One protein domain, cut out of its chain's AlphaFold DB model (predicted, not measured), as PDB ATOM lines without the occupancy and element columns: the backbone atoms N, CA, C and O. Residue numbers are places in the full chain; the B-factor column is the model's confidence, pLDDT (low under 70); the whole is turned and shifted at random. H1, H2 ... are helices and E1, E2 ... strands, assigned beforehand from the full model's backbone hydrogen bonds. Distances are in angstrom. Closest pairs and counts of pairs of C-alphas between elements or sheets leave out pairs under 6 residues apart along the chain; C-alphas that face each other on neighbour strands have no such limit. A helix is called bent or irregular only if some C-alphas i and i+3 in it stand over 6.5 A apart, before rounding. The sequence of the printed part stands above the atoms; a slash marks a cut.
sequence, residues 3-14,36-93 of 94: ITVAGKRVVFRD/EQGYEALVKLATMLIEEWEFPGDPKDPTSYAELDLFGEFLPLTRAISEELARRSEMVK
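What this domain is: This is residues 3 to 14 and 36 to 93 of the 94 residues of an uncharacterized protein of Armatimonadetes bacterium (UniProt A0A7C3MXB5). A small three-stranded sheet has the long helix H3 over one face, and residues 86 to 93 at the end of H3 stick out beyond the body. H1 meets residues 78 to 81 of H3 at a steep tilt of 59 degrees, closest at Ala 46 of H1, and leads directly into edge strand E3, while short H2 packs on residues 43 to 47 of H1. The 70 printed residues hold E1, E2, H1, E3, H2 and H3 in that order; the sheet E1-E2-E3 is antiparallel and the class is mixed, helices and strands, in two layers, H3 on one face of the sheet. The whole is compact, with a radius of gyration of the C-alphas of 11.7 A and spans of 37 by 27 by 21 A.

Where its parts are: E1, residues 3 to 5, begins at C-alpha 3 (174.286, 190.395, 152.026). E2 is residues 8 to 12, 13.1 A long, and E3 is residues 50 to 53. H3, residues 70 to 91, is 30.4 A long and ends at C-alpha 91 (177.296, 173.362, 158.899); it is irregular, with C-alphas 72 and 75 7.0 A apart. H1, residues 36 to 49, is 20.0 A long; H2 is residues 62 to 65.

How they stand to each other: E1 and E2 form a hairpin, with N 5 and O 8 2.8 A apart. E2 and E3 are antiparallel, with N 11 and O 52 2.8 A apart. H3 is on the sheet at a height of 9.2 A; the C-alphas of Val 5 and Leu 77, the closest of E1 and H3, are 6.0 A apart. H1 touches H3 at a steep tilt of 59 degrees, the same way, closest at C-alphas 46 and 81, 6.8 A. H1 touches H2, closest at C-alphas 43 and 62, 6.0 A. In H1 every O i to N i+4 pair is within hydrogen-bond range, in H3 15 of 18; H2 is too short for one.

The domain as a whole: The C-alphas of Glu 67 and Lys 93, the two farthest apart, are 36.9 A apart. Residues 15 to 35 are not printed, and C-alphas 14 and 36 are 28.6 A apart across the cut. Of the links that are printed whole, none is long. Residues 92 to 93 have pLDDT under 70.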
ATOM      1  N   ILE A   3     173.109 190.027 152.822       97.44
ATOM      2  CA  ILE A   3     174.286 190.395 152.026       97.44
ATOM      3  C   ILE A   3     173.953 191.499 151.015       97.44
ATOM      4  O   ILE A   3     172.788 191.806 150.756       97.44
ATOM      5  N   THR A   4     174.989 192.054 150.389       98.06
ATOM      6  CA  THR A   4     174.862 192.983 149.261       98.06
ATOM      7  C   THR A   4     175.303 192.308 147.964       98.06
ATOM      8  O   THR A   4     176.419 191.802 147.876       98.06
ATOM      9  N   VAL A   5     174.450 192.354 146.942       97.81
ATOM     10  CA  VAL A   5     174.710 191.859 145.585       97.81
ATOM     11  C   VAL A   5     174.442 193.000 144.616       97.81
ATOM     12  O   VAL A   5     173.346 193.541 144.620       97.81
ATOM     13  N   ALA A   6     175.424 193.399 143.803       96.62
ATOM     14  CA  ALA A   6     175.249 194.489 142.830       96.62
ATOM     15  C   ALA A   6     174.722 195.810 143.442       96.62
ATOM     16  O   ALA A   6     173.960 196.550 142.827       96.62
ATOM     17  N   GLY A   7     175.092 196.100 144.696       97.12
ATOM     18  CA  GLY A   7     174.580 197.265 145.429       97.12
ATOM     19  C   GLY A   7     173.132 197.134 145.922       97.12
ATOM     20  O   GLY A   7     172.594 198.106 146.443       97.12
ATOM     21  N   LYS A   8     172.511 195.958 145.779       98.19
ATOM     22  CA  LYS A   8     171.173 195.618 146.276       98.19
ATOM     23  C   LYS A   8     171.262 194.702 147.485       98.19
ATOM     24  O   LYS A   8     172.066 193.767 147.511       98.19
ATOM     25  N   ARG A   9     170.426 194.945 148.488       98.44
ATOM     26  CA  ARG A   9     170.280 194.050 149.639       98.44
ATOM     27  C   ARG A   9     169.589 192.752 149.215       98.44
ATOM     28  O   ARG A   9     168.593 192.782 148.494       98.44
ATOM     29  N   VAL A  10     170.106 191.618 149.682       98.50
ATOM     30  CA  VAL A  10     169.510 190.283 149.515       98.50
ATOM     31  C   VAL A  10     169.508 189.577 150.865       98.50
ATOM     32  O   VAL A  10     170.541 189.492 151.532       98.50
ATOM     33  N   VAL A  11     168.352 189.051 151.259       98.31
ATOM     34  CA  VAL A  11     168.164 188.305 152.504       98.31
ATOM     35  C   VAL A  11     167.900 186.846 152.175       98.31
ATOM     36  O   VAL A  11     166.911 186.511 151.529       98.31
ATOM     37  N   PHE A  12     168.768 185.962 152.651       97.06
ATOM     38  CA  PHE A  12     168.552 184.520 152.626       97.06
ATOM     39  C   PHE A  12     167.808 184.056 153.874       97.06
ATOM     40  O   PHE A  12     168.152 184.463 154.987       97.06
ATOM     41  N   ARG A  13     166.875 183.118 153.691       94.75
ATOM     42  CA  ARG A  13     166.112 182.483 154.774       94.75
ATOM     43  C   ARG A  13     167.034 181.798 155.769       94.75
ATOM     44  O   ARG A  13     167.865 180.986 155.369       94.75
ATOM     45  N   ASP A  14     166.804 181.990 157.060       88.50
ATOM     46  CA  ASP A  14     167.611 181.328 158.093       88.50
ATOM     47  C   ASP A  14     167.249 179.845 158.284       88.50
ATOM     48  O   ASP A  14     168.092 179.036 158.675       88.50
ATOM     49  N   GLU A  36     169.204 176.211 129.326       94.69
ATOM     50  CA  GLU A  36     167.920 176.665 129.878       94.69
ATOM     51  C   GLU A  36     167.515 175.890 131.145       94.69
ATOM     52  O   GLU A  36     166.999 176.474 132.097       94.69
ATOM     53  N   GLN A  37     167.824 174.591 131.219       95.69
ATOM     54  CA  GLN A  37     167.533 173.788 132.409       95.69
ATOM     55  C   GLN A  37     168.408 174.203 133.596       95.69
ATOM     56  O   GLN A  37     167.934 174.193 134.735       95.69
ATOM     57  N   GLY A  38     169.670 174.562 133.347       95.62
ATOM     58  CA  GLY A  38     170.566 175.122 134.353       95.62
ATOM     59  C   GLY A  38     170.054 176.452 134.898       95.62
ATOM     60  O   GLY A  38     169.940 176.610 136.117       95.62
ATOM     61  N   TYR A  39     169.645 177.358 134.005       95.81
ATOM     62  CA  TYR A  39     169.021 178.629 134.379       95.81
ATOM     63  C   TYR A  39     167.767 178.418 135.239       95.81
ATOM     64  O   TYR A  39     167.679 178.939 136.354       95.81
ATOM     65  N   GLU A  40     166.820 177.594 134.781       97.00
ATOM     66  CA  GLU A  40     165.594 177.314 135.530       97.00
ATOM     67  C   GLU A  40     165.866 176.705 136.909       97.00
ATOM     68  O   GLU A  40     165.187 177.031 137.888       97.00
ATOM     69  N   ALA A  41     166.829 175.784 137.000       96.44
ATOM     70  CA  ALA A  41     167.182 175.144 138.257       96.44
ATOM     71  C   ALA A  41     167.748 176.157 139.259       96.44
ATOM     72  O   ALA A  41     167.406 176.119 140.443       96.44
ATOM     73  N   LEU A  42     168.567 177.087 138.774       96.06
ATOM     74  CA  LEU A  42     169.172 178.145 139.568       96.06
ATOM     75  C   LEU A  42     168.138 179.164 140.059       96.06
ATOM     76  O   LEU A  42     168.142 179.512 141.239       96.06
ATOM     77  N   VAL A  43     167.194 179.565 139.206       97.56
ATOM     78  CA  VAL A  43     166.055 180.412 139.600       97.56
ATOM     79  C   VAL A  43     165.183 179.709 140.643       97.56
ATOM     80  O   VAL A  43     164.839 180.290 141.674       97.56
ATOM     81  N   LYS A  44     164.880 178.419 140.454       96.25
ATOM     82  CA  LYS A  44     164.139 177.629 141.453       96.25
ATOM     83  C   LYS A  44     164.886 177.572 142.789       96.25
ATOM     84  O   LYS A  44     164.264 177.765 143.827       96.25
ATOM     85  N   LEU A  45     166.207 177.391 142.796       95.19
ATOM     86  CA  LEU A  45     166.999 177.474 144.032       95.19
ATOM     87  C   LEU A  45     166.907 178.851 144.687       95.19
ATOM     88  O   LEU A  45     166.715 178.934 145.901       95.19
ATOM     89  N   ALA A  46     167.022 179.916 143.896       96.38
ATOM     90  CA  ALA A  46     166.949 181.287 144.377       96.38
ATOM     91  C   ALA A  46     165.614 181.559 145.092       96.38
ATOM     92  O   ALA A  46     165.629 182.008 146.235       96.38
ATOM     93  N   THR A  47     164.481 181.169 144.498       96.31
ATOM     94  CA  THR A  47     163.140 181.361 145.097       96.31
ATOM     95  C   THR A  47     162.937 180.605 146.417       96.31
ATOM     96  O   THR A  47     162.151 181.005 147.284       96.31
ATOM     97  N   MET A  48     163.660 179.497 146.606       94.81
ATOM     98  CA  MET A  48     163.633 178.703 147.835       94.81
ATOM     99  C   MET A  48     164.533 179.286 148.931       94.81
ATOM    100  O   MET A  48     164.228 179.145 150.119       94.81
ATOM    101  N   LEU A  49     165.637 179.926 148.540       95.31
ATOM    102  CA  LEU A  49     166.681 180.423 149.435       95.31
ATOM    103  C   LEU A  49     166.492 181.883 149.838       95.31
ATOM    104  O   LEU A  49     166.781 182.232 150.982       95.31
ATOM    105  N   ILE A  50     166.033 182.721 148.916       97.38
ATOM    106  CA  ILE A  50     165.879 184.158 149.112       97.38
ATOM    107  C   ILE A  50     164.522 184.420 149.772       97.38
ATOM    108  O   ILE A  50     163.482 183.858 149.419       97.38
ATOM    109  N   GLU A  51     164.555 185.235 150.815       97.38
ATOM    110  CA  GLU A  51     163.384 185.697 151.549       97.38
ATOM    111  C   GLU A  51     162.913 187.052 151.029       97.38
ATOM    112  O   GLU A  51     161.721 187.219 150.764       97.38
ATOM    113  N   GLU A  52     163.866 187.968 150.846       98.06
ATOM    114  CA  GLU A  52     163.669 189.345 150.398       98.06
ATOM    115  C   GLU A  52     164.857 189.802 149.546       98.06
ATOM    116  O   GLU A  52     165.986 189.338 149.729       98.06
ATOM    117  N   TRP A  53     164.619 190.762 148.653       98.31
ATOM    118  CA  TRP A  53     165.674 191.465 147.927       98.31
ATOM    119  C   TRP A  53     165.257 192.900 147.570       98.31
ATOM    120  O   TRP A  53     164.105 193.281 147.764       98.31
ATOM    121  N   GLU A  54     166.187 193.691 147.038       98.38
ATOM    122  CA  GLU A  54     165.933 195.050 146.518       98.38
ATOM    123  C   GLU A  54     165.983 195.144 144.984       98.38
ATOM    124  O   GLU A  54     165.970 196.244 144.416       98.38
ATOM    125  N   PHE A  55     166.064 194.002 144.302       98.12
ATOM    126  CA  PHE A  55     165.839 193.953 142.863       98.12
ATOM    127  C   PHE A  55     164.348 194.165 142.551       98.12
ATOM    128  O   PHE A  55     163.499 193.955 143.425       98.12
ATOM    129  N   PRO A  56     163.999 194.599 141.328       97.12
ATOM    130  CA  PRO A  56     162.605 194.666 140.906       97.12
ATOM    131  C   PRO A  56     161.900 193.301 141.011       97.12
ATOM    132  O   PRO A  56     162.472 192.268 140.680       97.12
ATOM    133  N   GLY A  57     160.635 193.309 141.436       96.44
ATOM    134  CA  GLY A  57     159.806 192.103 141.533       96.44
ATOM    135  C   GLY A  57     159.928 191.343 142.859       96.44
ATOM    136  O   GLY A  57     160.523 191.817 143.826       96.44
ATOM    137  N   ASP A  58     159.316 190.160 142.910       97.44
ATOM    138  CA  ASP A  58     159.298 189.272 144.081       97.44
ATOM    139  C   ASP A  58     160.334 188.149 143.892       97.44
ATOM    140  O   ASP A  58     160.243 187.424 142.896       97.44
ATOM    141  N   PRO A  59     161.285 187.934 144.826       97.56
ATOM    142  CA  PRO A  59     162.245 186.833 144.721       97.56
ATOM    143  C   PRO A  59     161.585 185.449 144.797       97.56
ATOM    144  O   PRO A  59     162.235 184.441 144.555       97.56
ATOM    145  N   LYS A  60     160.305 185.348 145.162       96.81
ATOM    146  CA  LYS A  60     159.542 184.090 145.155       96.81
ATOM    147  C   LYS A  60     158.854 183.831 143.815       96.81
ATOM    148  O   LYS A  60     158.346 182.730 143.614       96.81
ATOM    149  N   ASP A  61     158.855 184.811 142.915       97.44
ATOM    150  CA  ASP A  61     158.355 184.689 141.551       97.44
ATOM    151  C   ASP A  61     159.533 184.451 140.586       97.44
ATOM    152  O   ASP A  61     160.371 185.339 140.410       97.44
ATOM    153  N   PRO A  62     159.614 183.274 139.934       96.12
ATOM    154  CA  PRO A  62     160.655 182.972 138.953       96.12
ATOM    155  C   PRO A  62     160.770 183.998 137.821       96.12
ATOM    156  O   PRO A  62     161.858 184.187 137.281       96.12
ATOM    157  N   THR A  63     159.673 184.663 137.452       96.56
ATOM    158  CA  THR A  63     159.675 185.629 136.345       96.56
ATOM    159  C   THR A  63     160.434 186.909 136.687       96.56
ATOM    160  O   THR A  63     161.021 187.516 135.794       96.56
ATOM    161  N   SER A  64     160.548 187.263 137.974       97.50
ATOM    162  CA  SER A  64     161.314 188.432 138.428       97.50
ATOM    163  C   SER A  64     162.813 188.337 138.113       97.50
ATOM    164  O   SER A  64     163.512 189.345 138.128       97.50
ATOM    165  N   TYR A  65     163.325 187.137 137.824       97.56
ATOM    166  CA  TYR A  65     164.734 186.899 137.506       97.56
ATOM    167  C   TYR A  65     165.067 187.096 136.024       97.56
ATOM    168  O   TYR A  65     166.244 187.220 135.687       97.56
ATOM    169  N   ALA A  66     164.065 187.090 135.141       95.81
ATOM    170  CA  ALA A  66     164.270 187.221 133.698       95.81
ATOM    171  C   ALA A  66     164.700 188.641 133.295       95.81
ATOM    172  O   ALA A  66     165.408 188.812 132.309       95.81
ATOM    173  N   GLU A  67     164.303 189.636 134.088       93.25
ATOM    174  CA  GLU A  67     164.579 191.055 133.841       93.25
ATOM    175  C   GLU A  67     165.909 191.531 134.451       93.25
ATOM    176  O   GLU A  67     166.280 192.691 134.283       93.25
ATOM    177  N   LEU A  68     166.619 190.661 135.178       97.31
ATOM    178  CA  LEU A  68     167.909 191.001 135.773       97.31
ATOM    179  C   LEU A  68     168.989 191.092 134.700       97.31
ATOM    180  O   LEU A  68     169.105 190.218 133.838       97.31
ATOM    181  N   ASP A  69     169.847 192.105 134.802       97.81
ATOM    182  CA  ASP A  69     171.014 192.192 133.934       97.81
ATOM    183  C   ASP A  69     171.947 191.001 134.187       97.81
ATOM    184  O   ASP A  69     172.367 190.739 135.320       97.81
ATOM    185  N   LEU A  70     172.296 190.274 133.122       95.75
ATOM    186  CA  LEU A  70     173.050 189.026 133.234       95.75
ATOM    187  C   LEU A  70     174.382 189.218 133.977       95.75
ATOM    188  O   LEU A  70     174.723 188.421 134.849       95.75
ATOM    189  N   PHE A  71     175.138 190.263 133.643       96.94
ATOM    190  CA  PHE A  71     176.505 190.442 134.134       96.94
ATOM    191  C   PHE A  71     176.575 191.301 135.397       96.94
ATOM    192  O   PHE A  71     177.399 191.042 136.273       96.94
ATOM    193  N   GLY A  72     175.728 192.321 135.485       97.31
ATOM    194  CA  GLY A  72     175.677 193.273 136.582       97.31
ATOM    195  C   GLY A  72     174.909 192.761 137.791       97.31
ATOM    196  O   GLY A  72     175.250 193.146 138.904       97.31
ATOM    197  N   GLU A  73     173.917 191.887 137.601       97.94
ATOM    198  CA  GLU A  73     172.966 191.517 138.655       97.94
ATOM    199  C   GLU A  73     172.845 190.000 138.823       97.94
ATOM    200  O   GLU A  73     173.117 189.480 139.910       97.94
ATOM    201  N   PHE A  74     172.506 189.273 137.753       97.31
ATOM    202  CA  PHE A  74     172.211 187.845 137.834       97.31
ATOM    203  C   PHE A  74     173.452 187.022 138.194       97.31
ATOM    204  O   PHE A  74     173.433 186.319 139.197       97.31
ATOM    205  N   LEU A  75     174.565 187.130 137.461       96.00
ATOM    206  CA  LEU A  75     175.787 186.375 137.783       96.00
ATOM    207  C   LEU A  75     176.348 186.669 139.194       96.00
ATOM    208  O   LEU A  75     176.728 185.729 139.899       96.00
ATOM    209  N   PRO A  76     176.383 187.925 139.678       97.94
ATOM    210  CA  PRO A  76     176.693 188.198 141.081       97.94
ATOM    211  C   PRO A  76     175.736 187.512 142.067       97.94
ATOM    212  O   PRO A  76     176.179 186.993 143.095       97.94
ATOM    213  N   LEU A  77     174.438 187.468 141.757       97.75
ATOM    214  CA  LEU A  77     173.440 186.798 142.588       97.75
ATOM    215  C   LEU A  77     173.640 185.278 142.621       97.75
ATOM    216  O   LEU A  77     173.567 184.668 143.689       97.75
ATOM    217  N   THR A  78     173.935 184.654 141.482       95.69
ATOM    218  CA  THR A  78     174.158 183.202 141.401       95.69
ATOM    219  C   THR A  78     175.404 182.769 142.165       95.69
ATOM    220  O   THR A  78     175.404 181.720 142.821       95.69
ATOM    221  N   ARG A  79     176.443 183.611 142.170       96.12
ATOM    222  CA  ARG A  79     177.614 183.431 143.029       96.12
ATOM    223  C   ARG A  79     177.226 183.442 144.508       96.12
ATOM    224  O   ARG A  79     177.584 182.510 145.223       96.12
ATOM    225  N   ALA A  80     176.460 184.436 144.949       96.88
ATOM    226  CA  ALA A  80     176.010 184.522 146.337       96.88
ATOM    227  C   ALA A  80     175.147 183.319 146.764       96.88
ATOM    228  O   ALA A  80     175.301 182.797 147.867       96.88
ATOM    229  N   ILE A  81     174.270 182.837 145.877       95.25
ATOM    230  CA  ILE A  81     173.479 181.616 146.101       95.25
ATOM    231  C   ILE A  81     174.396 180.400 146.291       95.25
ATOM    232  O   ILE A  81     174.182 179.594 147.199       95.25
ATOM    233  N   SER A  82     175.429 180.274 145.456       93.19
ATOM    234  CA  SER A  82     176.395 179.172 145.532       93.19
ATOM    235  C   SER A  82     177.200 179.203 146.836       93.19
ATOM    236  O   SER A  82     177.369 178.169 147.482       93.19
ATOM    237  N   GLU A  83     177.650 180.388 147.255       93.94
ATOM    238  CA  GLU A  83     178.359 180.599 148.524       93.94
ATOM    239  C   GLU A  83     177.474 180.234 149.730       93.94
ATOM    240  O   GLU A  83     177.919 179.534 150.642       93.94
ATOM    241  N   GLU A  84     176.192 180.609 149.711       92.88
ATOM    242  CA  GLU A  84     175.251 180.259 150.778       92.88
ATOM    243  C   GLU A  84     174.967 178.747 150.846       92.88
ATOM    244  O   GLU A  84     174.889 178.169 151.935       92.88
ATOM    245  N   LEU A  85     174.848 178.072 149.698       90.38
ATOM    246  CA  LEU A  85     174.703 176.613 149.639       90.38
ATOM    247  C   LEU A  85     175.935 175.888 150.196       90.38
ATOM    248  O   LEU A  85     175.793 174.912 150.944       90.38
ATOM    249  N   ALA A  86     177.137 176.366 149.864       90.25
ATOM    250  CA  ALA A  86     178.384 175.827 150.396       90.25
ATOM    251  C   ALA A  86     178.441 175.982 151.925       90.25
ATOM    252  O   ALA A  86     178.613 174.989 152.636       90.25
ATOM    253  N   ARG A  87     178.159 177.188 152.437       90.25
ATOM    254  CA  ARG A  87     178.128 177.487 153.876       90.25
ATOM    255  C   ARG A  87     177.177 176.563 154.643       90.25
ATOM    256  O   ARG A  87     177.532 176.023 155.689       90.25
ATOM    257  N   ARG A  88     175.967 176.335 154.123       87.00
ATOM    258  CA  ARG A  88     174.991 175.415 154.743       87.00
ATOM    259  C   ARG A  88     175.464 173.967 154.741       87.00
ATOM    260  O   ARG A  88     175.198 173.245 155.696       87.00
ATOM    261  N   SER A  89     176.155 173.545 153.687       83.56
ATOM    262  CA  SER A  89     176.682 172.182 153.572       83.56
ATOM    263  C   SER A  89     177.807 171.918 154.576       83.56
ATOM    264  O   SER A  89     177.916 170.814 155.105       83.56
ATOM    265  N   GLU A  90     178.626 172.928 154.873       85.50
ATOM    266  CA  GLU A  90     179.671 172.854 155.900       85.50
ATOM    267  C   GLU A  90     179.090 172.756 157.315       85.50
ATOM    268  O   GLU A  90     179.590 171.975 158.119       85.50
ATOM    269  N   MET A  91     177.986 173.456 157.603       73.88
ATOM    270  CA  MET A  91     177.296 173.362 158.899       73.88
ATOM    271  C   MET A  91     176.758 171.961 159.221       73.88
ATOM    272  O   MET A  91     176.524 171.671 160.385       73.88
ATOM    273  N   VAL A  92     176.538 171.107 158.217       69.38
ATOM    274  CA  VAL A  92     176.056 169.724 158.409       69.38
ATOM    275  C   VAL A  92     177.203 168.749 158.708       69.38
ATOM    276  O   VAL A  92     176.961 167.652 159.205       69.38
ATOM    277  N   LYS A  93     178.452 169.114 158.387       61.25
ATOM    278  CA  LYS A  93     179.631 168.253 158.593       61.25
ATOM    279  C   LYS A  93     180.234 168.361 159.999       61.25
ATOM    280  O   LYS A  93     181.074 167.527 160.332       61.25
TER     281      LYS A  93